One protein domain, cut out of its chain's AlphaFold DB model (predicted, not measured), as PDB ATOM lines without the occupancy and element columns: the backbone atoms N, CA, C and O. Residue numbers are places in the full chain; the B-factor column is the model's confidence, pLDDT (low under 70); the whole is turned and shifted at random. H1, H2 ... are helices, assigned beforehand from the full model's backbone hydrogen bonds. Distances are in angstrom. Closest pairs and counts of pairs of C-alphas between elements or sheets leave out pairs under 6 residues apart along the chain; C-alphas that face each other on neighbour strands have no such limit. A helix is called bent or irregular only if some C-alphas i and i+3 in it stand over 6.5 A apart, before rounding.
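What this domain is: This is residues 11 to 124 of the 458 residues of an uncharacterized protein of Anncaliia algerae PRA339 (UniProt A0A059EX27). A helical body is built round H4, which runs through its middle with H1 and H3 beside it; H2 packs on H4 next to H1, H6 crosses H4 steeply, H5 packs on H3 and H6, and H7 lies at the end away from H1 and H2. The printed part has 114 residues with seven named helices, H1 to H7 in chain order, no named strand, and the class all helix. It is compact, with a radius of gyration of the C-alphas of 13.3 A, and it is rounded, spanning 38 by 32 by 23 A.

Where its parts are: Find C-alpha 62 at (133.563, 153.375, 171.469); from there H4, the longest helix by residues, runs through residues 62 to 76 for 20.5 A, ending with C-alpha 76 at (151.507, 163.216, 172.701). Before it look for H3, residues 45 to 57, 18.7 A long, H2, residues 31 to 35, 6.1 A, and H1, residues 13 to 25, 16.0 A. After it come H5, residues 82 to 94, 18.0 A, H6, residues 96 to 107, 18.6 A, and H7, residues 114 to 123, 15.1 A, which ends with C-alpha 123 at (142.851, 141.906, 162.151). H1 is irregular, with C-alphas 16 and 19 8.3 A apart; H6 and H7 are only just irregular, with C-alphas 97 and 100 6.8 A apart and C-alphas 115 and 118 6.6 A apart.

How they stand to each other: Start at H4, the hub, which touches five helices. H1, H3, H4 and H5 form a bundle, a group of helices set side by side. H3 and H4 are a helical hairpin at a shallow tilt of 12 degrees, opposite ways; their closest C-alphas, Ile 56 and Leu 62, are 7.2 A apart. H1 touches H4 with residues 20 to 24 alone, closest at the C-alphas of Phe 24 and Leu 65, 6.9 A. H2 and H4 only just touch, with 3 pairs of C-alphas within 8 A, the closest being Lys 35 and Ile 71, 6.5 A. H6 touches H4 with residues 101 to 106 alone, at a steep tilt of 68 degrees, only just short of about perpendicular; look at the C-alphas of Ser 66 and Val 105, their closest, 4.5 A apart. Farther out, H5 touches H7 at the C-alphas of Asp 85 and Cys 115, their closest, 6.1 A, while H4 and H7 are apart. In H2, H3, H4 and H5 every O i to N i+4 pair is within hydrogen-bond range; in H1 it is 7 of 9, in H6 6 of 8, in H7 4 of 6.

The domain as a whole: The two C-alphas farthest apart are Pro 11 and Asp 124, 40.3 A. The printed part has no cut, and no link is long. Mean pLDDT of the printed part is 82.9; look for values under 70 at residues 11 to 15, 40 to 43 and 77 to 81.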
ATOM      1  N   PRO A  11     152.990 168.615 190.339       58.78
ATOM      2  CA  PRO A  11     151.608 168.319 189.981       58.78
ATOM      3  C   PRO A  11     151.252 166.858 190.287       58.78
ATOM      4  O   PRO A  11     152.051 165.941 190.052       58.78
ATOM      5  N   ILE A  12     150.059 166.626 190.838       66.06
ATOM      6  CA  ILE A  12     149.509 165.271 190.978       66.06
ATOM      7  C   ILE A  12     148.775 164.872 189.691       66.06
ATOM      8  O   ILE A  12     148.371 165.727 188.916       66.06
ATOM      9  N   PHE A  13     148.586 163.567 189.453       65.12
ATOM     10  CA  PHE A  13     147.972 163.039 188.219       65.12
ATOM     11  C   PHE A  13     146.649 163.715 187.838       65.12
ATOM     12  O   PHE A  13     146.394 163.973 186.664       65.12
ATOM     13  N   GLN A  14     145.819 164.015 188.839       66.69
ATOM     14  CA  GLN A  14     144.577 164.750 188.630       66.69
ATOM     15  C   GLN A  14     144.857 166.143 188.063       66.69
ATOM     16  O   GLN A  14     144.300 166.465 187.029       66.69
ATOM     17  N   ASP A  15     145.788 166.919 188.615       66.00
ATOM     18  CA  ASP A  15     146.103 168.260 188.097       66.00
ATOM     19  C   ASP A  15     146.548 168.253 186.628       66.00
ATOM     20  O   ASP A  15     146.291 169.210 185.903       66.00
ATOM     21  N   GLU A  16     147.216 167.183 186.188       70.25
ATOM     22  CA  GLU A  16     147.766 167.072 184.832       70.25
ATOM     23  C   GLU A  16     146.726 166.617 183.794       70.25
ATOM     24  O   GLU A  16     146.787 167.044 182.642       70.25
ATOM     25  N   TYR A  17     145.770 165.760 184.178       76.56
ATOM     26  CA  TYR A  17     144.846 165.110 183.233       76.56
ATOM     27  C   TYR A  17     143.361 165.270 183.589       76.56
ATOM     28  O   TYR A  17     142.527 164.649 182.927       76.56
ATOM     29  N   GLN A  18     142.996 166.092 184.586       82.06
ATOM     30  CA  GLN A  18     141.616 166.187 185.095       82.06
ATOM     31  C   GLN A  18     140.604 166.425 183.981       82.06
ATOM     32  O   GLN A  18     139.584 165.753 183.934       82.06
ATOM     33  N   ALA A  19     140.902 167.317 183.039       82.88
ATOM     34  CA  ALA A  19     139.985 167.617 181.949       82.88
ATOM     35  C   ALA A  19     139.706 166.406 181.041       82.88
ATOM     36  O   ALA A  19     138.574 166.216 180.603       82.88
ATOM     37  N   PHE A  20     140.710 165.558 180.796       85.81
ATOM     38  CA  PHE A  20     140.516 164.303 180.066       85.81
ATOM     39  C   PHE A  20     139.727 163.295 180.903       85.81
ATOM     40  O   PHE A  20     138.828 162.639 180.384       85.81
ATOM     41  N   ILE A  21     140.012 163.198 182.205       84.19
ATOM     42  CA  ILE A  21     139.266 162.337 183.134       84.19
ATOM     43  C   ILE A  21     137.788 162.750 183.179       84.19
ATOM     44  O   ILE A  21     136.908 161.891 183.096       84.19
ATOM     45  N   ASP A  22     137.511 164.048 183.258       85.25
ATOM     46  CA  ASP A  22     136.163 164.609 183.241       85.25
ATOM     47  C   ASP A  22     135.463 164.295 181.920       85.25
ATOM     48  O   ASP A  22     134.342 163.789 181.933       85.25
ATOM     49  N   ALA A  23     136.141 164.484 180.785       86.44
ATOM     50  CA  ALA A  23     135.598 164.140 179.474       86.44
ATOM     51  C   ALA A  23     135.263 162.641 179.349       86.44
ATOM     52  O   ALA A  23     134.190 162.289 178.855       86.44
ATOM     53  N   PHE A  24     136.120 161.747 179.861       86.06
ATOM     54  CA  PHE A  24     135.864 160.299 179.892       86.06
ATOM     55  C   PHE A  24     134.691 159.894 180.800       86.06
ATOM     56  O   PHE A  24     134.177 158.774 180.699       86.06
ATOM     57  N   ASN A  25     134.291 160.762 181.728       82.62
ATOM     58  CA  ASN A  25     133.170 160.540 182.640       82.62
ATOM     59  C   ASN A  25     131.888 161.264 182.201       82.62
ATOM     60  O   ASN A  25     130.802 160.883 182.642       82.62
ATOM     61  N   ALA A  26     132.002 162.282 181.352       82.88
ATOM     62  CA  ALA A  26     130.885 163.057 180.842       82.88
ATOM     63  C   ALA A  26     130.131 162.331 179.713       82.88
ATOM     64  O   ALA A  26     130.627 161.373 179.119       82.88
ATOM     65  N   LYS A  27     128.907 162.797 179.429       77.38
ATOM     66  CA  LYS A  27     128.105 162.352 178.273       77.38
ATOM     67  C   LYS A  27     128.447 163.114 176.989       77.38
ATOM     68  O   LYS A  27     128.226 162.596 175.903       77.38
ATOM     69  N   GLU A  28     128.962 164.329 177.139       81.88
ATOM     70  CA  GLU A  28     129.400 165.224 176.073       81.88
ATOM     71  C   GLU A  28     130.665 165.945 176.549       81.88
ATOM     72  O   GLU A  28     130.839 166.167 177.752       81.88
ATOM     73  N   PHE A  29     131.542 166.316 175.618       86.75
ATOM     74  CA  PHE A  29     132.745 167.088 175.914       86.75
ATOM     75  C   PHE A  29     132.944 168.190 174.876       86.75
ATOM     76  O   PHE A  29     132.527 168.066 173.726       86.75
ATOM     77  N   ASP A  30     133.608 169.261 175.301       86.00
ATOM     78  CA  ASP A  30     134.035 170.344 174.423       86.00
ATOM     79  C   ASP A  30     135.408 169.996 173.831       86.00
ATOM     80  O   ASP A  30     136.423 169.946 174.535       86.00
ATOM     81  N   GLU A  31     135.413 169.690 172.536       86.62
ATOM     82  CA  GLU A  31     136.602 169.284 171.791       86.62
ATOM     83  C   GLU A  31     137.650 170.402 171.715       86.62
ATOM     84  O   GLU A  31     138.831 170.139 171.945       86.62
ATOM     85  N   GLU A  32     137.233 171.645 171.469       86.38
ATOM     86  CA  GLU A  32     138.137 172.801 171.396       86.38
ATOM     87  C   GLU A  32     138.763 173.082 172.760       86.38
ATOM     88  O   GLU A  32     139.972 173.316 172.881       86.38
ATOM     89  N   LYS A  33     137.966 172.941 173.824       86.81
ATOM     90  CA  LYS A  33     138.477 173.042 175.187       86.81
ATOM     91  C   LYS A  33     139.544 171.989 175.458       86.81
ATOM     92  O   LYS A  33     140.607 172.359 175.945       86.81
ATOM     93  N   LEU A  34     139.323 170.714 175.122       86.25
ATOM     94  CA  LEU A  34     140.344 169.672 175.311       86.25
ATOM     95  C   LEU A  34     141.596 169.913 174.457       86.25
ATOM     96  O   LEU A  34     142.715 169.719 174.938       86.25
ATOM     97  N   LYS A  35     141.430 170.376 173.212       85.69
ATOM     98  CA  LYS A  35     142.544 170.718 172.314       85.69
ATOM     99  C   LYS A  35     143.388 171.888 172.818       85.69
ATOM    100  O   LYS A  35     144.579 171.915 172.531       85.69
ATOM    101  N   SER A  36     142.831 172.809 173.600       83.38
ATOM    102  CA  SER A  36     143.577 173.959 174.144       83.38
ATOM    103  C   SER A  36     144.439 173.656 175.381       83.38
ATOM    104  O   SER A  36     145.181 174.522 175.835       83.38
ATOM    105  N   ILE A  37     144.373 172.440 175.936       81.88
ATOM    106  CA  ILE A  37     145.081 172.084 177.178       81.88
ATOM    107  C   ILE A  37     146.540 171.721 176.906       81.88
ATOM    108  O   ILE A  37     146.816 170.800 176.134       81.88
ATOM    109  N   ASP A  38     147.471 172.368 177.601       74.75
ATOM    110  CA  ASP A  38     148.884 171.988 177.592       74.75
ATOM    111  C   ASP A  38     149.146 170.821 178.552       74.75
ATOM    112  O   ASP A  38     148.854 170.901 179.745       74.75
ATOM    113  N   LEU A  39     149.715 169.727 178.033       71.88
ATOM    114  CA  LEU A  39     150.058 168.546 178.827       71.88
ATOM    115  C   LEU A  39     151.521 168.636 179.315       71.88
ATOM    116  O   LEU A  39     152.436 168.656 178.492       71.88
ATOM    117  N   PRO A  40     151.787 168.663 180.636       58.34
ATOM    118  CA  PRO A  40     153.075 169.093 181.204       58.34
ATOM    119  C   PRO A  40     154.230 168.058 181.190       58.34
ATOM    120  O   PRO A  40     155.173 168.187 181.970       58.34
ATOM    121  N   ASN A  41     154.239 167.102 180.252       60.56
ATOM    122  CA  ASN A  41     155.060 165.872 180.157       60.56
ATOM    123  C   ASN A  41     154.404 164.618 180.756       60.56
ATOM    124  O   ASN A  41     153.883 164.609 181.869       60.56
ATOM    125  N   PHE A  42     154.524 163.505 180.028       63.53
ATOM    126  CA  PHE A  42     153.803 162.251 180.259       63.53
ATOM    127  C   PHE A  42     154.413 161.363 181.370       63.53
ATOM    128  O   PHE A  42     154.637 160.165 181.194       63.53
ATOM    129  N   LYS A  43     154.687 161.923 182.560       63.72
ATOM    130  CA  LYS A  43     155.309 161.176 183.679       63.72
ATOM    131  C   LYS A  43     154.447 160.022 184.215       63.72
ATOM    132  O   LYS A  43     154.994 159.048 184.727       63.72
ATOM    133  N   ARG A  44     153.115 160.107 184.104       70.38
ATOM    134  CA  ARG A  44     152.151 159.161 184.708       70.38
ATOM    135  C   ARG A  44     151.293 158.408 183.684       70.38
ATOM    136  O   ARG A  44     150.128 158.096 183.917       70.38
ATOM    137  N   ARG A  45     151.899 158.061 182.548       72.94
ATOM    138  CA  ARG A  45     151.272 157.374 181.404       72.94
ATOM    139  C   ARG A  45     150.455 156.117 181.726       72.94
ATOM    140  O   ARG A  45     149.434 155.862 181.093       72.94
ATOM    141  N   PHE A  46     150.868 155.347 182.731       75.81
ATOM    142  CA  PHE A  46     150.168 154.128 183.156       75.81
ATOM    143  C   PHE A  46     148.802 154.412 183.799       75.81
ATOM    144  O   PHE A  46     147.849 153.668 183.567       75.81
ATOM    145  N   GLU A  47     148.691 155.481 184.591       80.19
ATOM    146  CA  GLU A  47     147.453 155.833 185.300       80.19
ATOM    147  C   GLU A  47     146.348 156.214 184.300       80.19
ATOM    148  O   GLU A  47     145.211 155.759 184.422       80.19
ATOM    149  N   LEU A  48     146.705 156.944 183.240       79.31
ATOM    150  CA  LEU A  48     145.771 157.360 182.193       79.31
ATOM    151  C   LEU A  48     145.309 156.200 181.304       79.31
ATOM    152  O   LEU A  48     144.117 156.083 181.010       79.31
ATOM    153  N   ILE A  49     146.220 155.296 180.932       85.56
ATOM    154  CA  ILE A  49     145.862 154.084 180.177       85.56
ATOM    155  C   ILE A  49     144.886 153.218 180.972       85.56
ATOM    156  O   ILE A  49     143.924 152.706 180.403       85.56
ATOM    157  N   ASN A  50     145.089 153.074 182.285       86.31
ATOM    158  CA  ASN A  50     144.188 152.289 183.128       86.31
ATOM    159  C   ASN A  50     142.764 152.855 183.136       86.31
ATOM    160  O   ASN A  50     141.807 152.082 183.087       86.31
ATOM    161  N   ILE A  51     142.608 154.184 183.134       86.31
ATOM    162  CA  ILE A  51     141.290 154.821 183.009       86.31
ATOM    163  C   ILE A  51     140.645 154.432 181.679       86.31
ATOM    164  O   ILE A  51     139.502 153.983 181.663       86.31
ATOM    165  N   ILE A  52     141.379 154.522 180.573       87.62
ATOM    166  CA  ILE A  52     140.846 154.209 179.243       87.62
ATOM    167  C   ILE A  52     140.484 152.723 179.130       87.62
ATOM    168  O   ILE A  52     139.392 152.392 178.672       87.62
ATOM    169  N   LEU A  53     141.321 151.821 179.645       89.69
ATOM    170  CA  LEU A  53     141.028 150.385 179.705       89.69
ATOM    171  C   LEU A  53     139.765 150.072 180.519       89.69
ATOM    172  O   LEU A  53     138.941 149.254 180.101       89.69
ATOM    173  N   LEU A  54     139.575 150.739 181.664       88.75
ATOM    174  CA  LEU A  54     138.351 150.613 182.457       88.75
ATOM    175  C   LEU A  54     137.125 151.078 181.663       88.75
ATOM    176  O   LEU A  54     136.091 150.412 181.694       88.75
ATOM    177  N   LYS A  55     137.249 152.177 180.914       87.38
ATOM    178  CA  LYS A  55     136.171 152.743 180.090       87.38
ATOM    179  C   LYS A  55     135.804 151.849 178.906       87.38
ATOM    180  O   LYS A  55     134.617 151.636 178.661       87.38
ATOM    181  N   ILE A  56     136.792 151.234 178.251       86.19
ATOM    182  CA  ILE A  56     136.571 150.202 177.223       86.19
ATOM    183  C   ILE A  56     135.801 149.019 177.825       86.19
ATOM    184  O   ILE A  56     134.793 148.578 177.273       86.19
ATOM    185  N   LYS A  57     136.221 148.530 179.002       86.25
ATOM    186  CA  LYS A  57     135.558 147.410 179.693       86.25
ATOM    187  C   LYS A  57     134.115 147.732 180.098       86.25
ATOM    188  O   LYS A  57     133.269 146.842 180.087       86.25
ATOM    189  N   GLN A  58     133.830 148.992 180.422       85.44
ATOM    190  CA  GLN A  58     132.487 149.488 180.734       85.44
ATOM    191  C   GLN A  58     131.571 149.605 179.500       85.44
ATOM    192  O   GLN A  58     130.406 149.956 179.667       85.44
ATOM    193  N   LYS A  59     132.056 149.280 178.288       76.25
ATOM    194  CA  LYS A  59     131.306 149.362 177.019       76.25
ATOM    195  C   LYS A  59     130.657 150.729 176.788       76.25
ATOM    196  O   LYS A  59     129.548 150.817 176.263       76.25
ATOM    197  N   ILE A  60     131.350 151.793 177.183       76.88
ATOM    198  CA  ILE A  60     130.992 153.146 176.748       76.88
ATOM    199  C   ILE A  60     131.027 153.180 175.219       76.88
ATOM    200  O   ILE A  60     131.759 152.398 174.606       76.88
ATOM    201  N   ASP A  61     130.234 154.068 174.614       83.44
ATOM    202  CA  ASP A  61     130.281 154.320 173.176       83.44
ATOM    203  C   ASP A  61     131.743 154.457 172.716       83.44
ATOM    204  O   ASP A  61     132.461 155.397 173.076       83.44
ATOM    205  N   LEU A  62     132.190 153.465 171.940       84.12
ATOM    206  CA  LEU A  62     133.563 153.375 171.469       84.12
ATOM    207  C   LEU A  62     133.913 154.569 170.593       84.12
ATOM    208  O   LEU A  62     135.068 154.982 170.594       84.12
ATOM    209  N   ASN A  63     132.948 155.133 169.868       86.19
ATOM    210  CA  ASN A  63     133.182 156.286 169.017       86.19
ATOM    211  C   ASN A  63     133.476 157.534 169.858       86.19
ATOM    212  O   ASN A  63     134.475 158.216 169.635       86.19
ATOM    213  N   TYR A  64     132.654 157.771 170.884       89.69
ATOM    214  CA  TYR A  64     132.863 158.837 171.863       89.69
ATOM    215  C   TYR A  64     134.228 158.713 172.551       89.69
ATOM    216  O   TYR A  64     135.024 159.654 172.553       89.69
ATOM    217  N   LEU A  65     134.541 157.518 173.065       90.69
ATOM    218  CA  LEU A  65     135.809 157.256 173.744       90.69
ATOM    219  C   LEU A  65     137.015 157.427 172.806       90.69
ATOM    220  O   LEU A  65     138.067 157.913 173.232       90.69
ATOM    221  N   SER A  66     136.865 157.047 171.535       91.75
ATOM    222  CA  SER A  66     137.931 157.145 170.535       91.75
ATOM    223  C   SER A  66     138.291 158.591 170.214       91.75
ATOM    224  O   SER A  66     139.476 158.886 170.107       91.75
ATOM    225  N   LYS A  67     137.306 159.498 170.138       91.62
ATOM    226  CA  LYS A  67     137.547 160.932 169.896       91.62
ATOM    227  C   LYS A  67     138.318 161.602 171.033       91.62
ATOM    228  O   LYS A  67     139.268 162.335 170.793       91.62
ATOM    229  N   ILE A  68     137.954 161.326 172.287       91.00
ATOM    230  CA  ILE A  68     138.690 161.885 173.437       91.00
ATOM    231  C   ILE A  68     140.124 161.344 173.451       91.00
ATOM    232  O   ILE A  68     141.086 162.083 173.663       91.00
ATOM    233  N   THR A  69     140.267 160.043 173.193       89.81
ATOM    234  CA  THR A  69     141.572 159.376 173.184       89.81
ATOM    235  C   THR A  69     142.453 159.864 172.035       89.81
ATOM    236  O   THR A  69     143.652 160.019 172.234       89.81
ATOM    237  N   SER A  70     141.902 160.167 170.857       90.69
ATOM    238  CA  SER A  70     142.696 160.701 169.747       90.69
ATOM    239  C   SER A  70     143.216 162.109 170.027       90.69
ATOM    240  O   SER A  70     144.376 162.371 169.739       90.69
ATOM    241  N   ILE A  71     142.424 162.987 170.662       89.19
ATOM    242  CA  ILE A  71     142.884 164.329 171.075       89.19
ATOM    243  C   ILE A  71     144.070 164.211 172.035       89.19
ATOM    244  O   ILE A  71     145.065 164.924 171.896       89.19
ATOM    245  N   LEU A  72     143.978 163.282 172.993       87.00
ATOM    246  CA  LEU A  72     145.075 162.976 173.902       87.00
ATOM    247  C   LEU A  72     146.314 162.507 173.126       87.00
ATOM    248  O   LEU A  72     147.392 163.055 173.327       87.00
ATOM    249  N   LEU A  73     146.174 161.521 172.236       85.94
ATOM    250  CA  LEU A  73     147.311 160.966 171.497       85.94
ATOM    251  C   LEU A  73     147.940 161.963 170.514       85.94
ATOM    252  O   LEU A  73     149.163 161.986 170.405       85.94
ATOM    253  N   ASN A  74     147.156 162.821 169.855       85.38
ATOM    254  CA  ASN A  74     147.681 163.861 168.963       85.38
ATOM    255  C   ASN A  74     148.566 164.849 169.727       85.38
ATOM    256  O   ASN A  74     149.625 165.229 169.241       85.38
ATOM    257  N   LYS A  75     148.197 165.194 170.968       80.25
ATOM    258  CA  LYS A  75     149.036 166.027 171.844       80.25
ATOM    259  C   LYS A  75     150.326 165.342 172.288       80.25
ATOM    260  O   LYS A  75     151.289 166.023 172.626       80.25
ATOM    261  N   LEU A  76     150.340 164.011 172.316       75.50
ATOM    262  CA  LEU A  76     151.507 163.216 172.701       75.50
ATOM    263  C   LEU A  76     152.439 162.921 171.527       75.50
ATOM    264  O   LEU A  76     153.597 162.575 171.756       75.50
ATOM    265  N   SER A  77     151.970 163.079 170.287       66.31
ATOM    266  CA  SER A  77     152.779 162.928 169.076       66.31
ATOM    267  C   SER A  77     153.712 164.136 168.895       66.31
ATOM    268  O   SER A  77     153.546 164.967 168.011       66.31
ATOM    269  N   THR A  78     154.690 164.252 169.791       62.94
ATOM    270  CA  THR A  78     155.892 165.082 169.608       62.94
ATOM    271  C   THR A  78     157.030 164.196 169.079       62.94
ATOM    272  O   THR A  78     156.840 162.989 168.948       62.94
ATOM    273  N   ASP A  79     158.201 164.761 168.757       50.88
ATOM    274  CA  ASP A  79     159.310 164.135 167.996       50.88
ATOM    275  C   ASP A  79     159.787 162.731 168.451       50.88
ATOM    276  O   ASP A  79     160.570 162.086 167.752       50.88
ATOM    277  N   LYS A  80     159.319 162.217 169.596       56.97
ATOM    278  CA  LYS A  80     159.504 160.829 170.037       56.97
ATOM    279  C   LYS A  80     158.147 160.134 170.188       56.97
ATOM    280  O   LYS A  80     157.460 160.307 171.189       56.97
ATOM    281  N   ASN A  81     157.791 159.291 169.216       66.88
ATOM    282  CA  ASN A  81     156.546 158.504 169.196       66.88
ATOM    283  C   ASN A  81     156.444 157.417 170.298       66.88
ATOM    284  O   ASN A  81     155.438 156.708 170.359       66.88
ATOM    285  N   ASP A  82     157.434 157.299 171.189       75.56
ATOM    286  CA  ASP A  82     157.540 156.251 172.218       75.56
ATOM    287  C   ASP A  82     156.312 156.165 173.144       75.56
ATOM    288  O   ASP A  82     155.916 155.075 173.565       75.56
ATOM    289  N   ASP A  83     155.689 157.298 173.478       79.25
ATOM    290  CA  ASP A  83     154.527 157.324 174.375       79.25
ATOM    291  C   ASP A  83     153.242 156.850 173.686       79.25
ATOM    292  O   ASP A  83     152.428 156.148 174.294       79.25
ATOM    293  N   VAL A  84     153.084 157.170 172.400       84.12
ATOM    294  CA  VAL A  84     151.963 156.696 171.580       84.12
ATOM    295  C   VAL A  84     152.117 155.192 171.312       84.12
ATOM    296  O   VAL A  84     151.148 154.443 171.465       84.12
ATOM    297  N   ASP A  85     153.338 154.727 171.030       87.12
ATOM    298  CA  ASP A  85     153.668 153.300 170.898       87.12
ATOM    299  C   ASP A  85     153.338 152.526 172.162       87.12
ATOM    300  O   ASP A  85     152.697 151.470 172.123       87.12
ATOM    301  N   PHE A  86     153.781 153.049 173.305       86.12
ATOM    302  CA  PHE A  86     153.508 152.458 174.600       86.12
ATOM    303  C   PHE A  86     151.996 152.341 174.843       86.12
ATOM    304  O   PHE A  86     151.519 151.285 175.271       86.12
ATOM    305  N   PHE A  87     151.237 153.388 174.521       88.56
ATOM    306  CA  PHE A  87     149.788 153.421 174.673       88.56
ATOM    307  C   PHE A  87     149.083 152.350 173.831       88.56
ATOM    308  O   PHE A  87     148.348 151.515 174.367       88.56
ATOM    309  N   ILE A  88     149.357 152.329 172.524       90.50
ATOM    310  CA  ILE A  88     148.766 151.384 171.568       90.50
ATOM    311  C   ILE A  88     149.086 149.944 171.980       90.50
ATOM    312  O   ILE A  88     148.184 149.110 172.113       90.50
ATOM    313  N   ASN A  89     150.362 149.664 172.264       90.88
ATOM    314  CA  ASN A  89     150.804 148.333 172.662       90.88
ATOM    315  C   ASN A  89     150.180 147.881 173.985       90.88
ATOM    316  O   ASN A  89     149.809 146.714 174.112       90.88
ATOM    317  N   THR A  90     150.039 148.772 174.968       91.25
ATOM    318  CA  THR A  90     149.452 148.425 176.271       91.25
ATOM    319  C   THR A  90     147.970 148.095 176.142       91.25
ATOM    320  O   THR A  90     147.517 147.090 176.696       91.25
ATOM    321  N   ILE A  91     147.217 148.879 175.363       91.75
ATOM    322  CA  ILE A  91     145.793 148.612 175.130       91.75
ATOM    323  C   ILE A  91     145.580 147.289 174.401       91.75
ATOM    324  O   ILE A  91     144.720 146.498 174.801       91.75
ATOM    325  N   TYR A  92     146.371 147.032 173.360       93.75
ATOM    326  CA  TYR A  92     146.259 145.807 172.577       93.75
ATOM    327  C   TYR A  92     146.682 144.561 173.369       93.75
ATOM    328  O   TYR A  92     145.994 143.543 173.339       93.75
ATOM    329  N   ARG A  93     147.786 144.639 174.129       92.06
ATOM    330  CA  ARG A  93     148.261 143.527 174.973       92.06
ATOM    331  C   ARG A  93     147.319 143.225 176.133       92.06
ATOM    332  O   ARG A  93     147.256 142.074 176.552       92.06
ATOM    333  N   ASN A  94     146.595 144.222 176.645       92.88
ATOM    334  CA  ASN A  94     145.589 144.001 177.682       92.88
ATOM    335  C   ASN A  94     144.452 143.095 177.184       92.88
ATOM    336  O   ASN A  94     144.049 142.173 177.892       92.88
ATOM    337  N   ASN A  95     143.952 143.343 175.970       90.12
ATOM    338  CA  ASN A  95     142.982 142.479 175.308       90.12
ATOM    339  C   ASN A  95     143.055 142.672 173.780       90.12
ATOM    340  O   ASN A  95     142.733 143.763 173.304       90.12
ATOM    341  N   PRO A  96     143.395 141.631 172.992       90.62
ATOM    342  CA  PRO A  96     143.462 141.736 171.536       90.62
ATOM    343  C   PRO A  96     142.159 142.202 170.877       90.62
ATOM    344  O   PRO A  96     142.219 142.811 169.813       90.62
ATOM    345  N   SER A  97     140.991 141.986 171.494       90.12
ATOM    346  CA  SER A  97     139.696 142.488 171.002       90.12
ATOM    347  C   SER A  97     139.570 144.018 171.049       90.12
ATOM    348  O   SER A  97     138.679 144.577 170.417       90.12
ATOM    349  N   ASN A  98     140.484 144.713 171.735       92.00
ATOM    350  CA  ASN A  98     140.547 146.177 171.747       92.00
ATOM    351  C   ASN A  98     141.052 146.769 170.415       92.00
ATOM    352  O   ASN A  98     141.090 147.989 170.277       92.00
ATOM    353  N   HIS A  99     141.423 145.951 169.422       92.31
ATOM    354  CA  HIS A  99     141.834 146.436 168.096       92.31
ATOM    355  C   HIS A  99     140.772 147.332 167.436       92.31
ATOM    356  O   HIS A  99     141.131 148.344 166.845       92.31
ATOM    357  N   LEU A 100     139.473 147.044 167.611       91.44
ATOM    358  CA  LEU A 100     138.387 147.884 167.082       91.44
ATOM    359  C   LEU A 100     138.413 149.304 167.658       91.44
ATOM    360  O   LEU A 100     138.186 150.278 166.943       91.44
ATOM    361  N   PHE A 101     138.716 149.425 168.951       92.88
ATOM    362  CA  PHE A 101     138.893 150.721 169.594       92.88
ATOM    363  C   PHE A 101     140.102 151.456 169.006       92.88
ATOM    364  O   PHE A 101     139.983 152.613 168.621       92.88
ATOM    365  N   LEU A 102     141.240 150.771 168.858       93.38
ATOM    366  CA  LEU A 102     142.453 151.359 168.281       93.38
ATOM    367  C   LEU A 102     142.250 151.819 166.828       93.38
ATOM    368  O   LEU A 102     142.721 152.894 166.463       93.38
ATOM    369  N   PHE A 103     141.505 151.066 166.014       92.44
ATOM    370  CA  PHE A 103     141.172 151.465 164.642       92.44
ATOM    371  C   PHE A 103     140.254 152.690 164.604       92.44
ATOM    372  O   PHE A 103     140.432 153.560 163.754       92.44
ATOM    373  N   ASN A 104     139.310 152.811 165.540       91.12
ATOM    374  CA  ASN A 104     138.485 154.014 165.651       91.12
ATOM    375  C   ASN A 104     139.295 155.226 166.118       91.12
ATOM    376  O   ASN A 104     139.120 156.304 165.561       91.12
ATOM    377  N   VAL A 105     140.206 155.059 167.082       91.69
ATOM    378  CA  VAL A 105     141.123 156.126 167.516       91.69
ATOM    379  C   VAL A 105     141.960 156.622 166.338       91.69
ATOM    380  O   VAL A 105     142.004 157.824 166.094       91.69
ATOM    381  N   MET A 106     142.549 155.705 165.563       90.25
ATOM    382  CA  MET A 106     143.396 156.017 164.407       90.25
ATOM    383  C   MET A 106     142.716 156.947 163.389       90.25
ATOM    384  O   MET A 106     143.361 157.852 162.863       90.25
ATOM    385  N   LYS A 107     141.411 156.776 163.133       87.88
ATOM    386  CA  LYS A 107     140.656 157.624 162.187       87.88
ATOM    387  C   LYS A 107     140.692 159.106 162.566       87.88
ATOM    388  O   LYS A 107     140.713 159.961 161.684       87.88
ATOM    389  N   TYR A 108     140.753 159.399 163.863       87.88
ATOM    390  CA  TYR A 108     140.764 160.752 164.417       87.88
ATOM    391  C   TYR A 108     142.171 161.272 164.752       87.88
ATOM    392  O   TYR A 108     142.296 162.373 165.285       87.88
ATOM    393  N   MET A 109     143.229 160.496 164.491       86.19
ATOM    394  CA  MET A 109     144.602 160.941 164.737       86.19
ATOM    395  C   MET A 109     145.136 161.790 163.585       86.19
ATOM    396  O   MET A 109     144.856 161.496 162.423       86.19
ATOM    397  N   ASP A 110     145.938 162.806 163.893       80.81
ATOM    398  CA  ASP A 110     146.549 163.676 162.876       80.81
ATOM    399  C   ASP A 110     147.706 162.958 162.174       80.81
ATOM    400  O   ASP A 110     147.818 162.977 160.950       80.81
ATOM    401  N   LYS A 111     148.518 162.241 162.959       79.62
ATOM    402  CA  LYS A 111     149.611 161.393 162.489       79.62
ATOM    403  C   LYS A 111     149.352 159.947 162.889       79.62
ATOM    404  O   LYS A 111     149.028 159.668 164.043       79.62
ATOM    405  N   ILE A 112     149.511 159.015 161.954       79.88
ATOM    406  CA  ILE A 112     149.328 157.591 162.245       79.88
ATOM    407  C   ILE A 112     150.629 156.995 162.750       79.88
ATOM    408  O   ILE A 112     151.701 157.197 162.185       79.88
ATOM    409  N   ASN A 113     150.516 156.230 163.829       83.88
ATOM    410  CA  ASN A 113     151.647 155.535 164.393       83.88
ATOM    411  C   ASN A 113     151.846 154.168 163.716       83.88
ATOM    412  O   ASN A 113     150.939 153.330 163.700       83.88
ATOM    413  N   LEU A 114     153.053 153.932 163.194       83.94
ATOM    414  CA  LEU A 114     153.417 152.705 162.485       83.94
ATOM    415  C   LEU A 114     153.329 151.442 163.360       83.94
ATOM    416  O   LEU A 114     153.165 150.352 162.815       83.94
ATOM    417  N   CYS A 115     153.339 151.544 164.696       85.19
ATOM    418  CA  CYS A 115     153.125 150.383 165.569       85.19
ATOM    419  C   CYS A 115     151.709 149.777 165.457       85.19
ATOM    420  O   CYS A 115     151.494 148.640 165.883       85.19
ATOM    421  N   LEU A 116     150.750 150.484 164.841       88.12
ATOM    422  CA  LEU A 116     149.437 149.930 164.493       88.12
ATOM    423  C   LEU A 116     149.500 148.961 163.311       88.12
ATOM    424  O   LEU A 116     148.625 148.103 163.207       88.12
ATOM    425  N   LEU A 117     150.508 149.050 162.439       88.31
ATOM    426  CA  LEU A 117     150.556 148.260 161.206       88.31
ATOM    427  C   LEU A 117     150.516 146.744 161.446       88.31
ATOM    428  O   LEU A 117     149.679 146.088 160.824       88.31
ATOM    429  N   PRO A 118     151.297 146.154 162.375       87.62
ATOM    430  CA  PRO A 118     151.183 144.726 162.674       87.62
ATOM    431  C   PRO A 118     149.791 144.322 163.188       87.62
ATOM    432  O   PRO A 118     149.324 143.214 162.921       87.62
ATOM    433  N   ILE A 119     149.105 145.215 163.912       90.75
ATOM    434  CA  ILE A 119     147.744 144.983 164.422       90.75
ATOM    435  C   ILE A 119     146.736 145.036 163.262       90.75
ATOM    436  O   ILE A 119     145.887 144.153 163.149       90.75
ATOM    437  N   ILE A 120     146.861 146.026 162.375       90.44
ATOM    438  CA  ILE A 120     146.044 146.189 161.164       90.44
ATOM    439  C   ILE A 120     146.179 144.967 160.257       90.44
ATOM    440  O   ILE A 120     145.176 144.360 159.890       90.44
ATOM    441  N   ILE A 121     147.414 144.549 159.963       87.75
ATOM    442  CA  ILE A 121     147.692 143.385 159.111       87.75
ATOM    443  C   ILE A 121     147.066 142.113 159.692       87.75
ATOM    444  O   ILE A 121     146.572 141.270 158.939       87.75
ATOM    445  N   ARG A 122     147.053 141.978 161.021       88.56
ATOM    446  CA  ARG A 122     146.505 140.806 161.704       88.56
ATOM    447  C   ARG A 122     144.978 140.752 161.717       88.56
ATOM    448  O   ARG A 122     144.440 139.653 161.622       88.56
ATOM    449  N   HIS A 123     144.297 141.886 161.888       90.25
ATOM    450  CA  HIS A 123     142.851 141.906 162.151       90.25
ATOM    451  C   HIS A 123     142.015 142.417 160.982       90.25
ATOM    452  O   HIS A 123     141.027 141.780 160.634       90.25
ATOM    453  N   ASP A 124     142.387 143.544 160.373       88.94
ATOM    454  CA  ASP A 124     141.606 144.147 159.291       88.94
ATOM    455  C   ASP A 124     142.473 145.058 158.418       88.94
ATOM    456  O   ASP A 124     142.712 146.231 158.723       88.94
TER     457      ASP A 124